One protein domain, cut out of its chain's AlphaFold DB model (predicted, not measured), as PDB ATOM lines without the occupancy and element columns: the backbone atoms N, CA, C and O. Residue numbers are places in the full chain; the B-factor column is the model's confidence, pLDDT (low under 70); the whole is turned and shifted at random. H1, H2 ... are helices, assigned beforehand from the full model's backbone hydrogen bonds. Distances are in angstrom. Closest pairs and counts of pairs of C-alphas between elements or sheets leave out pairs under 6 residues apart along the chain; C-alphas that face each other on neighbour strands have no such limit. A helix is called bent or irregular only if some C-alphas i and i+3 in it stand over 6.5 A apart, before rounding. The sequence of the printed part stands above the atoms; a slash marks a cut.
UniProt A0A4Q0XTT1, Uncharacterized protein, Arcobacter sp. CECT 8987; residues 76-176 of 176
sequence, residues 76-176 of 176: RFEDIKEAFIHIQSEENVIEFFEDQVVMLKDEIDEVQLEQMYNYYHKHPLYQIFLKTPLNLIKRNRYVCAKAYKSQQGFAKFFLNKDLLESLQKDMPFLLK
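AT A GLANCE: This is residues 76 to 176 of the 176 residues of an uncharacterized protein of Arcobacter sp. CECT 8987 (UniProt A0A4Q0XTT1). Three helices of different lengths, H1, H4 and the kinked H5, run roughly along one line with their centres in a triangle; the short H2 and H3 cover part of H5 on one side. The helical hairpin of H6 and H7 lies across one end of this group, and H8 packs crosswise on H6 beyond it. The printed part has 101 residues with eight named helices, H1 to H8 in order, and no named strand; its class is all helix. It is compact, with a radius of gyration of the C-alphas of 13.0 A, and rounded, spanning 37 by 28 by 22 A.

HOW THE PARTS SIT: The hub is H5, residues 124 to 139, which touches four other helices; it has a kink of 55 degrees near residue 131 and is irregular, with C-alphas 125 and 128 7.0 A apart. With residues 132 to 136 alone it touches H2, residues 93 to 96; the closest C-alphas, of Pro 133 and Ile 94, are 5.7 A apart. With residues 136 to 139 alone it touches H3, residues 98 to 103, at a steep tilt of 45 degrees, the same way; the closest C-alphas are those of Arg 139 and Val 102, 5.7 A. H4, residues 110 to 122, and H5 only just touch, only at the corner by their link, with 3 pairs of C-alphas within 8 A, the closest those of Tyr 120 and Gln 127, 6.2 A. H1, residues 77 to 85, touches H4 at a shallow tilt of 11 degrees, the same way, closest at the C-alphas of Ile 85 and Tyr 119, 6.1 A. H7, residues 153 to 158, touches H4, about perpendicular at 86 degrees, closest at the C-alphas of Phe 154 and Glu 114, 6.7 A. H6, residues 141 to 149, forms a hairpin with H7, with the C-alphas of Ala 147 and Ala 155 closest at 4.7 A. H8, residues 161 to 170, touches H6, about perpendicular at 83 degrees, closest at the C-alphas of Leu 164 and Cys 144, 6.6 A. Every O i to N i+4 pair is within hydrogen-bond range in H1, H3, H4, H6 and H8, against 8 of 12 in H5 and 0 of 2 in H7, where 3 of 3 O i to N i+3 pairs are; H2 is too short for an i+4 pair.

IN THESE COORDINATES: H5 measures 22.4 A from C-alpha 124 at (11.276, 10.011, 32.287) to C-alpha 139. H4 measures 18.1 A, H8 14.1 A. H1 begins at C-alpha 77 at (0.596, -10.203, 26.644), and H8 ends at C-alpha 170 at (8.756, -14.307, 5.182).

THE WHOLE: The C-alphas farthest apart, of Leu 125 and Phe 173, are 38.9 A apart. The printed part has no cut and no long link. Mean pLDDT of the printed part is 96.4, and no printed residue is under 70.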
ATOM      1  N   ARG A  76       0.590 -14.364  29.153       97.19
ATOM      2  CA  ARG A  76      -0.215 -13.558  28.233       97.19
ATOM      3  C   ARG A  76       0.449 -12.210  27.994       97.19
ATOM      4  O   ARG A  76       1.266 -11.741  28.783       97.19
ATOM      5  N   PHE A  77       0.065 -11.538  26.913       98.06
ATOM      6  CA  PHE A  77       0.596 -10.203  26.644       98.06
ATOM      7  C   PHE A  77       0.130  -9.172  27.681       98.06
ATOM      8  O   PHE A  77       0.860  -8.227  27.972       98.06
ATOM      9  N   GLU A  78      -1.039  -9.390  28.293       97.88
ATOM     10  CA  GLU A  78      -1.495  -8.592  29.435       97.88
ATOM     11  C   GLU A  78      -0.487  -8.640  30.590       97.88
ATOM     12  O   GLU A  78      -0.183  -7.596  31.163       97.88
ATOM     13  N   ASP A  79       0.114  -9.807  30.858       98.25
ATOM     14  CA  ASP A  79       1.123  -9.952  31.909       98.25
ATOM     15  C   ASP A  79       2.385  -9.140  31.591       98.25
ATOM     16  O   ASP A  79       2.939  -8.482  32.466       98.25
ATOM     17  N   ILE A  80       2.823  -9.144  30.324       98.44
ATOM     18  CA  ILE A  80       3.967  -8.341  29.852       98.44
ATOM     19  C   ILE A  80       3.671  -6.852  29.992       98.44
ATOM     20  O   ILE A  80       4.536  -6.084  30.414       98.44
ATOM     21  N   LYS A  81       2.459  -6.430  29.629       98.31
ATOM     22  CA  LYS A  81       2.047  -5.038  29.771       98.31
ATOM     23  C   LYS A  81       2.051  -4.619  31.236       98.31
ATOM     24  O   LYS A  81       2.621  -3.571  31.537       98.31
ATOM     25  N   GLU A  82       1.444  -5.409  32.120       98.38
ATOM     26  CA  GLU A  82       1.420  -5.130  33.560       98.38
ATOM     27  C   GLU A  82       2.839  -5.070  34.127       98.38
ATOM     28  O   GLU A  82       3.215  -4.060  34.719       98.38
ATOM     29  N   ALA A  83       3.678  -6.064  33.827       98.44
ATOM     30  CA  ALA A  83       5.079  -6.060  34.232       98.44
ATOM     31  C   ALA A  83       5.790  -4.775  33.787       98.44
ATOM     32  O   ALA A  83       6.444  -4.117  34.591       98.44
ATOM     33  N   PHE A  84       5.609  -4.366  32.525       98.56
ATOM     34  CA  PHE A  84       6.263  -3.192  31.948       98.56
ATOM     35  C   PHE A  84       5.901  -1.892  32.673       98.56
ATOM     36  O   PHE A  84       6.778  -1.059  32.908       98.56
ATOM     37  N   ILE A  85       4.627  -1.705  33.031       98.38
ATOM     38  CA  ILE A  85       4.173  -0.498  33.741       98.38
ATOM     39  C   ILE A  85       4.532  -0.506  35.235       98.38
ATOM     40  O   ILE A  85       4.392   0.522  35.893       98.38
ATOM     41  N   HIS A  86       5.040  -1.624  35.760       98.12
ATOM     42  CA  HIS A  86       5.578  -1.735  37.118       98.12
ATOM     43  C   HIS A  86       7.114  -1.656  37.177       98.12
ATOM     44  O   HIS A  86       7.687  -1.650  38.267       98.12
ATOM     45  N   ILE A  87       7.811  -1.522  36.041       97.81
ATOM     46  CA  ILE A  87       9.272  -1.359  36.029       97.81
ATOM     47  C   ILE A  87       9.657   0.014  36.588       97.81
ATOM     48  O   ILE A  87       9.300   1.065  36.040       97.81
ATOM     49  N   GLN A  88      10.438  -0.017  37.669       95.38
ATOM     50  CA  GLN A  88      11.000   1.154  38.353       95.38
ATOM     51  C   GLN A  88      12.502   0.996  38.673       95.38
ATOM     52  O   GLN A  88      13.117   1.928  39.193       95.38
ATOM     53  N   SER A  89      13.096  -0.157  38.343       93.31
ATOM     54  CA  SER A  89      14.486  -0.548  38.615       93.31
ATOM     55  C   SER A  89      15.082  -1.343  37.450       93.31
ATOM     56  O   SER A  89      14.355  -1.765  36.555       93.31
ATOM     57  N   GLU A  90      16.402  -1.547  37.471       91.81
ATOM     58  CA  GLU A  90      17.149  -2.273  36.433       91.81
ATOM     59  C   GLU A  90      16.704  -3.733  36.303       91.81
ATOM     60  O   GLU A  90      16.340  -4.176  35.217       91.81
ATOM     61  N   GLU A  91      16.655  -4.464  37.416       93.25
ATOM     62  CA  GLU A  91      16.166  -5.839  37.412       93.25
ATOM     63  C   GLU A  91      14.658  -5.874  37.150       93.25
ATOM     64  O   GLU A  91      13.866  -5.218  37.839       93.25
ATOM     65  N   ASN A  92      14.263  -6.631  36.127       96.62
ATOM     66  CA  ASN A  92      12.870  -6.787  35.743       96.62
ATOM     67  C   ASN A  92      12.591  -8.151  35.108       96.62
ATOM     68  O   ASN A  92      13.464  -8.796  34.521       96.62
ATOM     69  N   VAL A  93      11.339  -8.581  35.219       97.38
ATOM     70  CA  VAL A  93      10.910  -9.911  34.775       97.38
ATOM     71  C   VAL A  93      10.885 -10.041  33.252       97.38
ATOM     72  O   VAL A  93      11.076 -11.137  32.737       97.38
ATOM     73  N   ILE A  94      10.694  -8.942  32.514       98.12
ATOM     74  CA  ILE A  94      10.633  -8.962  31.045       98.12
ATOM     75  C   ILE A  94      12.002  -9.315  30.462       98.12
ATOM     76  O   ILE A  94      12.083 -10.135  29.552       98.12
ATOM     77  N   GLU A  95      13.075  -8.727  30.995       97.75
ATOM     78  CA  GLU A  95      14.444  -9.076  30.605       97.75
ATOM     79  C   GLU A  95      14.815 -10.499  31.020       97.75
ATOM     80  O   GLU A  95      15.415 -11.227  30.231       97.75
ATOM     81  N   PHE A  96      14.403 -10.937  32.213       97.50
ATOM     82  CA  PHE A  96      14.639 -12.313  32.656       97.50
ATOM     83  C   PHE A  96      13.938 -13.357  31.760       97.50
ATOM     84  O   PHE A  96      14.454 -14.458  31.575       97.50
ATOM     85  N   PHE A  97      12.795 -13.004  31.164       97.31
ATOM     86  CA  PHE A  97      12.023 -13.833  30.229       97.31
ATOM     87  C   PHE A  97      12.189 -13.402  28.755       97.31
ATOM     88  O   PHE A  97      11.235 -13.500  27.979       97.31
ATOM     89  N   GLU A  98      13.375 -12.925  28.346       97.56
ATOM     90  CA  GLU A  98      13.619 -12.385  26.993       97.56
ATOM     91  C   GLU A  98      13.049 -13.273  25.874       97.56
ATOM     92  O   GLU A  98      12.271 -12.800  25.037       97.56
ATOM     93  N   ASP A  99      13.399 -14.560  25.862       96.75
ATOM     94  CA  ASP A  99      12.991 -15.472  24.793       96.75
ATOM     95  C   ASP A  99      11.473 -15.665  24.764       96.75
ATOM     96  O   ASP A  99      10.854 -15.648  23.695       96.75
ATOM     97  N   GLN A 100      10.850 -15.814  25.933       96.56
ATOM     98  CA  GLN A 100       9.409 -15.998  26.063       96.56
ATOM     99  C   GLN A 100       8.663 -14.742  25.614       96.56
ATOM    100  O   GLN A 100       7.687 -14.861  24.880       96.56
ATOM    101  N   VAL A 101       9.149 -13.549  25.965       97.69
ATOM    102  CA  VAL A 101       8.568 -12.263  25.552       97.69
ATOM    103  C   VAL A 101       8.659 -12.080  24.036       97.69
ATOM    104  O   VAL A 101       7.671 -11.726  23.385       97.69
ATOM    105  N   VAL A 102       9.824 -12.350  23.441       97.62
ATOM    106  CA  VAL A 102      10.047 -12.191  21.994       97.62
ATOM    107  C   VAL A 102       9.235 -13.209  21.187       97.62
ATOM    108  O   VAL A 102       8.695 -12.873  20.129       97.62
ATOM    109  N   MET A 103       9.122 -14.443  21.682       96.56
ATOM    110  CA  MET A 103       8.443 -15.540  20.987       96.56
ATOM    111  C   MET A 103       6.960 -15.674  21.345       96.56
ATOM    112  O   MET A 103       6.272 -16.490  20.719       96.56
ATOM    113  N   LEU A 104       6.456 -14.888  22.307       97.25
ATOM    114  CA  LEU A 104       5.077 -14.978  22.778       97.25
ATOM    115  C   LEU A 104       4.107 -14.879  21.603       97.25
ATOM    116  O   LEU A 104       4.119 -13.915  20.831       97.25
ATOM    117  N   LYS A 105       3.238 -15.881  21.500       95.81
ATOM    118  CA  LYS A 105       2.116 -15.904  20.570       95.81
ATOM    119  C   LYS A 105       0.843 -15.581  21.333       95.81
ATOM    120  O   LYS A 105       0.257 -16.469  21.939       95.81
ATOM    121  N   ASP A 106       0.411 -14.333  21.237       95.75
ATOM    122  CA  ASP A 106      -0.846 -13.878  21.821       95.75
ATOM    123  C   ASP A 106      -1.522 -12.830  20.926       95.75
ATOM    124  O   ASP A 106      -0.910 -12.279  20.001       95.75
ATOM    125  N   GLU A 107      -2.801 -12.582  21.187       92.25
ATOM    126  CA  GLU A 107      -3.524 -11.448  20.632       92.25
ATOM    127  C   GLU A 107      -3.135 -10.169  21.380       92.25
ATOM    128  O   GLU A 107      -3.125 -10.127  22.607       92.25
ATOM    129  N   ILE A 108      -2.796  -9.128  20.618       94.62
ATOM    130  CA  ILE A 108      -2.339  -7.846  21.156       94.62
ATOM    131  C   ILE A 108      -3.461  -6.818  21.008       94.62
ATOM    132  O   ILE A 108      -3.898  -6.517  19.885       94.62
ATOM    133  N   ASP A 109      -3.898  -6.249  22.125       94.00
ATOM    134  CA  ASP A 109      -4.822  -5.119  22.158       94.00
ATOM    135  C   ASP A 109      -4.054  -3.797  21.967       94.00
ATOM    136  O   ASP A 109      -2.949  -3.598  22.477       94.00
ATOM    137  N   GLU A 110      -4.639  -2.860  21.219       94.06
ATOM    138  CA  GLU A 110      -4.085  -1.509  21.087       94.06
ATOM    139  C   GLU A 110      -4.078  -0.763  22.424       94.06
ATOM    140  O   GLU A 110      -3.143  -0.003  22.675       94.06
ATOM    141  N   VAL A 111      -5.061  -1.022  23.295       96.31
ATOM    142  CA  VAL A 111      -5.144  -0.398  24.627       96.31
ATOM    143  C   VAL A 111      -3.918  -0.750  25.473       96.31
ATOM    144  O   VAL A 111      -3.368   0.115  26.155       96.31
ATOM    145  N   GLN A 112      -3.432  -1.991  25.385       97.38
ATOM    146  CA  GLN A 112      -2.230  -2.438  26.097       97.38
ATOM    147  C   GLN A 112      -0.991  -1.662  25.630       97.38
ATOM    148  O   GLN A 112      -0.236  -1.122  26.441       97.38
ATOM    149  N   LEU A 113      -0.809  -1.536  24.311       97.88
ATOM    150  CA  LEU A 113       0.300  -0.779  23.727       97.88
ATOM    151  C   LEU A 113       0.225   0.712  24.087       97.88
ATOM    152  O   LEU A 113       1.244   1.336  24.394       97.88
ATOM    153  N   GLU A 114      -0.974   1.291  24.089       98.19
ATOM    154  CA  GLU A 114      -1.191   2.682  24.480       98.19
ATOM    155  C   GLU A 114      -0.817   2.926  25.951       98.19
ATOM    156  O   GLU A 114      -0.155   3.918  26.268       98.19
ATOM    157  N   GLN A 115      -1.187   2.016  26.856       98.38
ATOM    158  CA  GLN A 115      -0.830   2.102  28.275       98.38
ATOM    159  C   GLN A 115       0.689   2.100  28.478       98.38
ATOM    160  O   GLN A 115       1.214   2.965  29.183       98.38
ATOM    161  N   MET A 116       1.407   1.203  27.798       98.50
ATOM    162  CA  MET A 116       2.871   1.136  27.854       98.50
ATOM    163  C   MET A 116       3.524   2.404  27.291       98.50
ATOM    164  O   MET A 116       4.452   2.951  27.893       98.50
ATOM    165  N   TYR A 117       3.020   2.909  26.161       98.50
ATOM    166  CA  TYR A 117       3.476   4.169  25.568       98.50
ATOM    167  C   TYR A 117       3.307   5.337  26.547       98.50
ATOM    168  O   TYR A 117       4.249   6.086  26.819       98.50
ATOM    169  N   ASN A 118       2.115   5.459  27.128       98.38
ATOM    170  CA  ASN A 118       1.801   6.502  28.090       98.38
ATOM    171  C   ASN A 118       2.676   6.395  29.342       98.38
ATOM    172  O   ASN A 118       3.173   7.416  29.815       98.38
ATOM    173  N   TYR A 119       2.900   5.188  29.864       98.44
ATOM    174  CA  TYR A 119       3.774   4.971  31.015       98.44
ATOM    175  C   TYR A 119       5.210   5.425  30.729       98.44
ATOM    176  O   TYR A 119       5.761   6.216  31.500       98.44
ATOM    177  N   TYR A 120       5.772   5.022  29.582       98.31
ATOM    178  CA  TYR A 120       7.123   5.400  29.152       98.31
ATOM    179  C   TYR A 120       7.312   6.923  29.087       98.31
ATOM    180  O   TYR A 120       8.330   7.458  29.533       98.31
ATOM    181  N   HIS A 121       6.327   7.644  28.548       97.62
ATOM    182  CA  HIS A 121       6.406   9.098  28.404       97.62
ATOM    183  C   HIS A 121       6.083   9.869  29.689       97.62
ATOM    184  O   HIS A 121       6.629  10.953  29.891       97.62
ATOM    185  N   LYS A 122       5.241   9.320  30.574       98.00
ATOM    186  CA  LYS A 122       4.914   9.936  31.871       98.00
ATOM    187  C   LYS A 122       6.028   9.792  32.910       98.00
ATOM    188  O   LYS A 122       6.088  10.618  33.816       98.00
ATOM    189  N   HIS A 123       6.929   8.816  32.762       97.06
ATOM    190  CA  HIS A 123       7.989   8.540  33.741       97.06
ATOM    191  C   HIS A 123       9.410   8.622  33.149       97.06
ATOM    192  O   HIS A 123      10.090   7.600  33.026       97.06
ATOM    193  N   PRO A 124       9.926   9.830  32.832       95.12
ATOM    194  CA  PRO A 124      11.276  10.011  32.287       95.12
ATOM    195  C   PRO A 124      12.392   9.374  33.125       95.12
ATOM    196  O   PRO A 124      13.371   8.887  32.568       95.12
ATOM    197  N   LEU A 125      12.232   9.343  34.455       96.31
ATOM    198  CA  LEU A 125      13.211   8.757  35.378       96.31
ATOM    199  C   LEU A 125      13.373   7.244  35.187       96.31
ATOM    200  O   LEU A 125      14.477   6.731  35.336       96.31
ATOM    201  N   TYR A 126      12.302   6.539  34.813       95.94
ATOM    202  CA  TYR A 126      12.324   5.087  34.619       95.94
ATOM    203  C   TYR A 126      12.680   4.688  33.186       95.94
ATOM    204  O   TYR A 126      12.944   3.519  32.922       95.94
ATOM    205  N   GLN A 127      12.766   5.636  32.244       95.94
ATOM    206  CA  GLN A 127      13.064   5.323  30.840       95.94
ATOM    207  C   GLN A 127      14.390   4.589  30.644       95.94
ATOM    208  O   GLN A 127      14.521   3.845  29.674       95.94
ATOM    209  N   ILE A 128      15.373   4.799  31.523       96.69
ATOM    210  CA  ILE A 128      16.640   4.064  31.463       96.69
ATOM    211  C   ILE A 128      16.422   2.559  31.653       96.69
ATOM    212  O   ILE A 128      16.978   1.784  30.881       96.69
ATOM    213  N   PHE A 129      15.539   2.174  32.576       97.31
ATOM    214  CA  PHE A 129      15.166   0.787  32.849       97.31
ATOM    215  C   PHE A 129      14.179   0.237  31.814       97.31
ATOM    216  O   PHE A 129      14.206  -0.934  31.481       97.31
ATOM    217  N   LEU A 130      13.336   1.093  31.229       97.75
ATOM    218  CA  LEU A 130      12.325   0.670  30.253       97.75
ATOM    219  C   LEU A 130      12.871   0.419  28.844       97.75
ATOM    220  O   LEU A 130      12.176  -0.177  28.023       97.75
ATOM    221  N   LYS A 131      14.085   0.879  28.520       96.50
ATOM    222  CA  LYS A 131      14.649   0.775  27.162       96.50
ATOM    223  C   LYS A 131      14.835  -0.667  26.702       96.50
ATOM    224  O   LYS A 131      14.404  -0.998  25.598       96.50
ATOM    225  N   THR A 132      15.482  -1.499  27.511       97.06
ATOM    226  CA  THR A 132      15.745  -2.897  27.148       97.06
ATOM    227  C   THR A 132      14.448  -3.709  27.064       97.06
ATOM    228  O   THR A 132      14.197  -4.248  25.983       97.06
ATOM    229  N   PRO A 133      13.549  -3.695  28.072       98.06
ATOM    230  CA  PRO A 133      12.256  -4.380  28.008       98.06
ATOM    231  C   PRO A 133      11.446  -3.961  26.781       98.06
ATOM    232  O   PRO A 133      10.932  -4.795  26.036       98.06
ATOM    233  N   LEU A 134      11.402  -2.655  26.500       98.25
ATOM    234  CA  LEU A 134      10.716  -2.127  25.329       98.25
ATOM    235  C   LEU A 134      11.309  -2.683  24.026       98.25
ATOM    236  O   LEU A 134      10.559  -3.032  23.117       98.25
ATOM    237  N   ASN A 135      12.633  -2.768  23.903       97.94
ATOM    238  CA  ASN A 135      13.271  -3.324  22.709       97.94
ATOM    239  C   ASN A 135      12.949  -4.815  22.519       97.94
ATOM    240  O   ASN A 135      12.748  -5.238  21.379       97.94
ATOM    241  N   LEU A 136      12.849  -5.590  23.602       98.38
ATOM    242  CA  LEU A 136      12.404  -6.989  23.556       98.38
ATOM    243  C   LEU A 136      10.960  -7.091  23.056       98.38
ATOM    244  O   LEU A 136      10.675  -7.822  22.109       98.38
ATOM    245  N   ILE A 137      10.068  -6.260  23.597       98.31
ATOM    246  CA  ILE A 137       8.666  -6.178  23.169       98.31
ATOM    247  C   ILE A 137       8.559  -5.812  21.678       98.31
ATOM    248  O   ILE A 137       7.790  -6.429  20.942       98.31
ATOM    249  N   LYS A 138       9.375  -4.872  21.181       98.19
ATOM    250  CA  LYS A 138       9.419  -4.511  19.748       98.19
ATOM    251  C   LYS A 138       9.932  -5.632  18.843       98.19
ATOM    252  O   LYS A 138       9.672  -5.605  17.640       98.19
ATOM    253  N   ARG A 139      10.697  -6.587  19.380       98.12
ATOM    254  CA  ARG A 139      11.174  -7.773  18.650       98.12
ATOM    255  C   ARG A 139      10.111  -8.874  18.567       98.12
ATOM    256  O   ARG A 139      10.296  -9.817  17.801       98.12
ATOM    257  N   ASN A 140       8.990  -8.751  19.279       98.25
ATOM    258  CA  ASN A 140       7.873  -9.674  19.138       98.25
ATOM    259  C   ASN A 140       7.128  -9.435  17.809       98.25
ATOM    260  O   ASN A 140       6.668  -8.329  17.501       98.25
ATOM    261  N   ARG A 141       6.970 -10.497  17.010       97.19
ATOM    262  CA  ARG A 141       6.332 -10.428  15.681       97.19
ATOM    263  C   ARG A 141       4.864 -10.003  15.715       97.19
ATOM    264  O   ARG A 141       4.416  -9.333  14.789       97.19
ATOM    265  N   TYR A 142       4.118 -10.384  16.750       97.12
ATOM    266  CA  TYR A 142       2.699 -10.048  16.878       97.12
ATOM    267  C   TYR A 142       2.519  -8.595  17.308       97.12
ATOM    268  O   TYR A 142       1.657  -7.912  16.761       97.12
ATOM    269  N   VAL A 143       3.398  -8.090  18.180       97.88
ATOM    270  CA  VAL A 143       3.462  -6.658  18.514       97.88
ATOM    271  C   VAL A 143       3.788  -5.836  17.271       97.88
ATOM    272  O   VAL A 143       3.071  -4.889  16.956       97.88
ATOM    273  N   CYS A 144       4.821  -6.222  16.516       97.00
ATOM    274  CA  CYS A 144       5.205  -5.522  15.292       97.00
ATOM    275  C   CYS A 144       4.077  -5.530  14.245       97.00
ATOM    276  O   CYS A 144       3.746  -4.482  13.686       97.00
ATOM    277  N   ALA A 145       3.432  -6.680  14.025       96.44
ATOM    278  CA  ALA A 145       2.297  -6.796  13.114       96.44
ATOM    279  C   ALA A 145       1.100  -5.940  13.559       96.44
ATOM    280  O   ALA A 145       0.503  -5.248  12.734       96.44
ATOM    281  N   LYS A 146       0.762  -5.944  14.856       96.44
ATOM    282  CA  LYS A 146      -0.313  -5.112  15.413       96.44
ATOM    283  C   LYS A 146      -0.006  -3.626  15.240       96.44
ATOM    284  O   LYS A 146      -0.839  -2.886  14.726       96.44
ATOM    285  N   ALA A 147       1.207  -3.210  15.598       96.44
ATOM    286  CA  ALA A 147       1.666  -1.835  15.465       96.44
ATOM    287  C   ALA A 147       1.657  -1.347  14.006       96.44
ATOM    288  O   ALA A 147       1.340  -0.189  13.748       96.44
ATOM    289  N   TYR A 148       1.964  -2.229  13.048       95.81
ATOM    290  CA  TYR A 148       1.926  -1.920  11.617       95.81
ATOM    291  C   TYR A 148       0.503  -1.700  11.091       95.81
ATOM    292  O   TYR A 148       0.288  -0.818  10.262       95.81
ATOM    293  N   LYS A 149      -0.468  -2.487  11.572       94.44
ATOM    294  CA  LYS A 149      -1.881  -2.385  11.165       94.44
ATOM    295  C   LYS A 149      -2.618  -1.213  11.813       94.44
ATOM    296  O   LYS A 149      -3.658  -0.798  11.306       94.44
ATOM    297  N   SER A 150      -2.111  -0.709  12.934       94.25
ATOM    298  CA  SER A 150      -2.764   0.362  13.675       94.25
ATOM    299  C   SER A 150      -2.706   1.695  12.927       94.25
ATOM    300  O   SER A 150      -1.694   2.066  12.330       94.25
ATOM    301  N   GLN A 151      -3.794   2.456  13.012       92.06
ATOM    302  CA  GLN A 151      -3.858   3.833  12.508       92.06
ATOM    303  C   GLN A 151      -3.382   4.856  13.551       92.06
ATOM    304  O   GLN A 151      -3.211   6.035  13.232       92.06
ATOM    305  N   GLN A 152      -3.161   4.416  14.792       93.06
ATOM    306  CA  GLN A 152      -2.822   5.290  15.905       93.06
ATOM    307  C   GLN A 152      -1.364   5.750  15.841       93.06
ATOM    308  O   GLN A 152      -0.445   4.982  15.552       93.06
ATOM    309  N   GLY A 153      -1.125   7.023  16.166       91.19
ATOM    310  CA  GLY A 153       0.218   7.609  16.124       91.19
ATOM    311  C   GLY A 153       1.207   6.928  17.076       91.19
ATOM    312  O   GLY A 153       2.362   6.716  16.701       91.19
ATOM    313  N   PHE A 154       0.745   6.536  18.270       95.00
ATOM    314  CA  PHE A 154       1.583   5.872  19.273       95.00
ATOM    315  C   PHE A 154       2.070   4.498  18.804       95.00
ATOM    316  O   PHE A 154       3.152   4.077  19.197       95.00
ATOM    317  N   ALA A 155       1.334   3.805  17.930       94.69
ATOM    318  CA  ALA A 155       1.690   2.458  17.496       94.69
ATOM    319  C   ALA A 155       3.056   2.417  16.792       94.69
ATOM    320  O   ALA A 155       3.825   1.471  16.963       94.69
ATOM    321  N   LYS A 156       3.433   3.504  16.100       94.81
ATOM    322  CA  LYS A 156       4.761   3.655  15.480       94.81
ATOM    323  C   LYS A 156       5.907   3.545  16.484       94.81
ATOM    324  O   LYS A 156       7.012   3.179  16.093       94.81
ATOM    325  N   PHE A 157       5.656   3.834  17.761       97.00
ATOM    326  CA  PHE A 157       6.629   3.659  18.831       97.00
ATOM    327  C   PHE A 157       7.080   2.202  18.959       97.00
ATOM    328  O   PHE A 157       8.253   1.968  19.233       97.00
ATOM    329  N   PHE A 158       6.193   1.237  18.705       97.81
ATOM    330  CA  PHE A 158       6.456  -0.199  18.845       97.81
ATOM    331  C   PHE A 158       6.955  -0.871  17.559       97.81
ATOM    332  O   PHE A 158       7.243  -2.066  17.559       97.81
ATOM    333  N   LEU A 159       7.090  -0.125  16.461       96.31
ATOM    334  CA  LEU A 159       7.597  -0.683  15.212       96.31
ATOM    335  C   LEU A 159       9.103  -0.946  15.286       96.31
ATOM    336  O   LEU A 159       9.901  -0.055  15.583       96.31
ATOM    337  N   ASN A 160       9.484  -2.165  14.920       97.19
ATOM    338  CA  ASN A 160      10.847  -2.539  14.575       97.19
ATOM    339  C   ASN A 160      10.929  -2.689  13.048       97.19
ATOM    340  O   ASN A 160      10.234  -3.527  12.479       97.19
ATOM    341  N   LYS A 161      11.730  -1.845  12.387       95.56
ATOM    342  CA  LYS A 161      11.806  -1.791  10.917       95.56
ATOM    343  C   LYS A 161      12.401  -3.064  10.325       95.56
ATOM    344  O   LYS A 161      11.800  -3.627   9.419       95.56
ATOM    345  N   ASP A 162      13.505  -3.542  10.887       96.69
ATOM    346  CA  ASP A 162      14.197  -4.739  10.400       96.69
ATOM    347  C   ASP A 162      13.298  -5.974  10.540       96.69
ATOM    348  O   ASP A 162      13.185  -6.797   9.630       96.69
ATOM    349  N   LEU A 163      12.582  -6.068  11.668       97.12
ATOM    350  CA  LEU A 163      11.590  -7.119  11.866       97.12
ATOM    351  C   LEU A 163      10.432  -6.980  10.876       97.12
ATOM    352  O   LEU A 163      10.052  -7.973  10.267       97.12
ATOM    353  N   LEU A 164       9.882  -5.778  10.684       97.25
ATOM    354  CA  LEU A 164       8.790  -5.548   9.739       97.25
ATOM    355  C   LEU A 164       9.176  -5.961   8.312       97.25
ATOM    356  O   LEU A 164       8.383  -6.619   7.643       97.25
ATOM    357  N   GLU A 165      10.385  -5.620   7.864       96.81
ATOM    358  CA  GLU A 165      10.911  -6.028   6.556       96.81
ATOM    359  C   GLU A 165      10.990  -7.558   6.433       96.81
ATOM    360  O   GLU A 165      10.540  -8.124   5.433       96.81
ATOM    361  N   SER A 166      11.470  -8.248   7.475       96.75
ATOM    362  CA  SER A 166      11.448  -9.716   7.516       96.75
ATOM    363  C   SER A 166      10.020 -10.271   7.502       96.75
ATOM    364  O   SER A 166       9.731 -11.183   6.730       96.75
ATOM    365  N   LEU A 167       9.082  -9.697   8.265       96.62
ATOM    366  CA  LEU A 167       7.683 -10.140   8.270       96.62
ATOM    367  C   LEU A 167       7.019  -9.963   6.902       96.62
ATOM    368  O   LEU A 167       6.285 -10.847   6.469       96.62
ATOM    369  N   GLN A 168       7.286  -8.861   6.198       96.19
ATOM    370  CA  GLN A 168       6.753  -8.618   4.854       96.19
ATOM    371  C   GLN A 168       7.235  -9.661   3.841       96.19
ATOM    372  O   GLN A 168       6.475 -10.044   2.950       96.19
ATOM    373  N   LYS A 169       8.476 -10.133   3.984       95.44
ATOM    374  CA  LYS A 169       9.074 -11.129   3.094       95.44
ATOM    375  C   LYS A 169       8.664 -12.559   3.452       95.44
ATOM    376  O   LYS A 169       8.247 -13.314   2.576       95.44
ATOM    377  N   ASP A 170       8.778 -12.915   4.727       95.50
ATOM    378  CA  ASP A 170       8.756 -14.307   5.182       95.50
ATOM    379  C   ASP A 170       7.399 -14.707   5.790       95.50
ATOM    380  O   ASP A 170       7.008 -15.874   5.733       95.50
ATOM    381  N   MET A 171       6.642 -13.754   6.352       93.75
ATOM    382  CA  MET A 171       5.336 -13.995   6.988       93.75
ATOM    383  C   MET A 171       4.276 -12.926   6.644       93.75
ATOM    384  O   MET A 171       3.603 -12.410   7.543       93.75
ATOM    385  N   PRO A 172       4.034 -12.611   5.353       93.25
ATOM    386  CA  PRO A 172       3.132 -11.522   4.963       93.25
ATOM    387  C   PRO A 172       1.684 -11.731   5.427       93.25
ATOM    388  O   PRO A 172       0.930 -10.772   5.555       93.25
ATOM    389  N   PHE A 173       1.274 -12.973   5.706       93.12
ATOM    390  CA  PHE A 173      -0.051 -13.287   6.244       93.12
ATOM    391  C   PHE A 173      -0.296 -12.691   7.639       93.12
ATOM    392  O   PHE A 173      -1.445 -12.427   7.968       93.12
ATOM    393  N   LEU A 174       0.751 -12.442   8.438       91.12
ATOM    394  CA  LEU A 174       0.616 -11.754   9.727       91.12
ATOM    395  C   LEU A 174       0.261 -10.272   9.554       91.12
ATOM    396  O   LEU A 174      -0.290  -9.678  10.477       91.12
ATOM    397  N   LEU A 175       0.551  -9.686   8.388       91.44
ATOM    398  CA  LEU A 175       0.360  -8.264   8.084       91.44
ATOM    399  C   LEU A 175      -0.928  -7.962   7.309       91.44
ATOM    400  O   LEU A 175      -1.280  -6.793   7.182       91.44
ATOM    401  N   LYS A 176      -1.625  -8.993   6.821       84.94
ATOM    402  CA  LYS A 176      -2.960  -8.876   6.215       84.94
ATOM    403  C   LYS A 176      -4.018  -8.612   7.274       84.94
ATOM    404  O   LYS A 176      -4.911  -7.793   7.002       84.94
TER     405      LYS A 176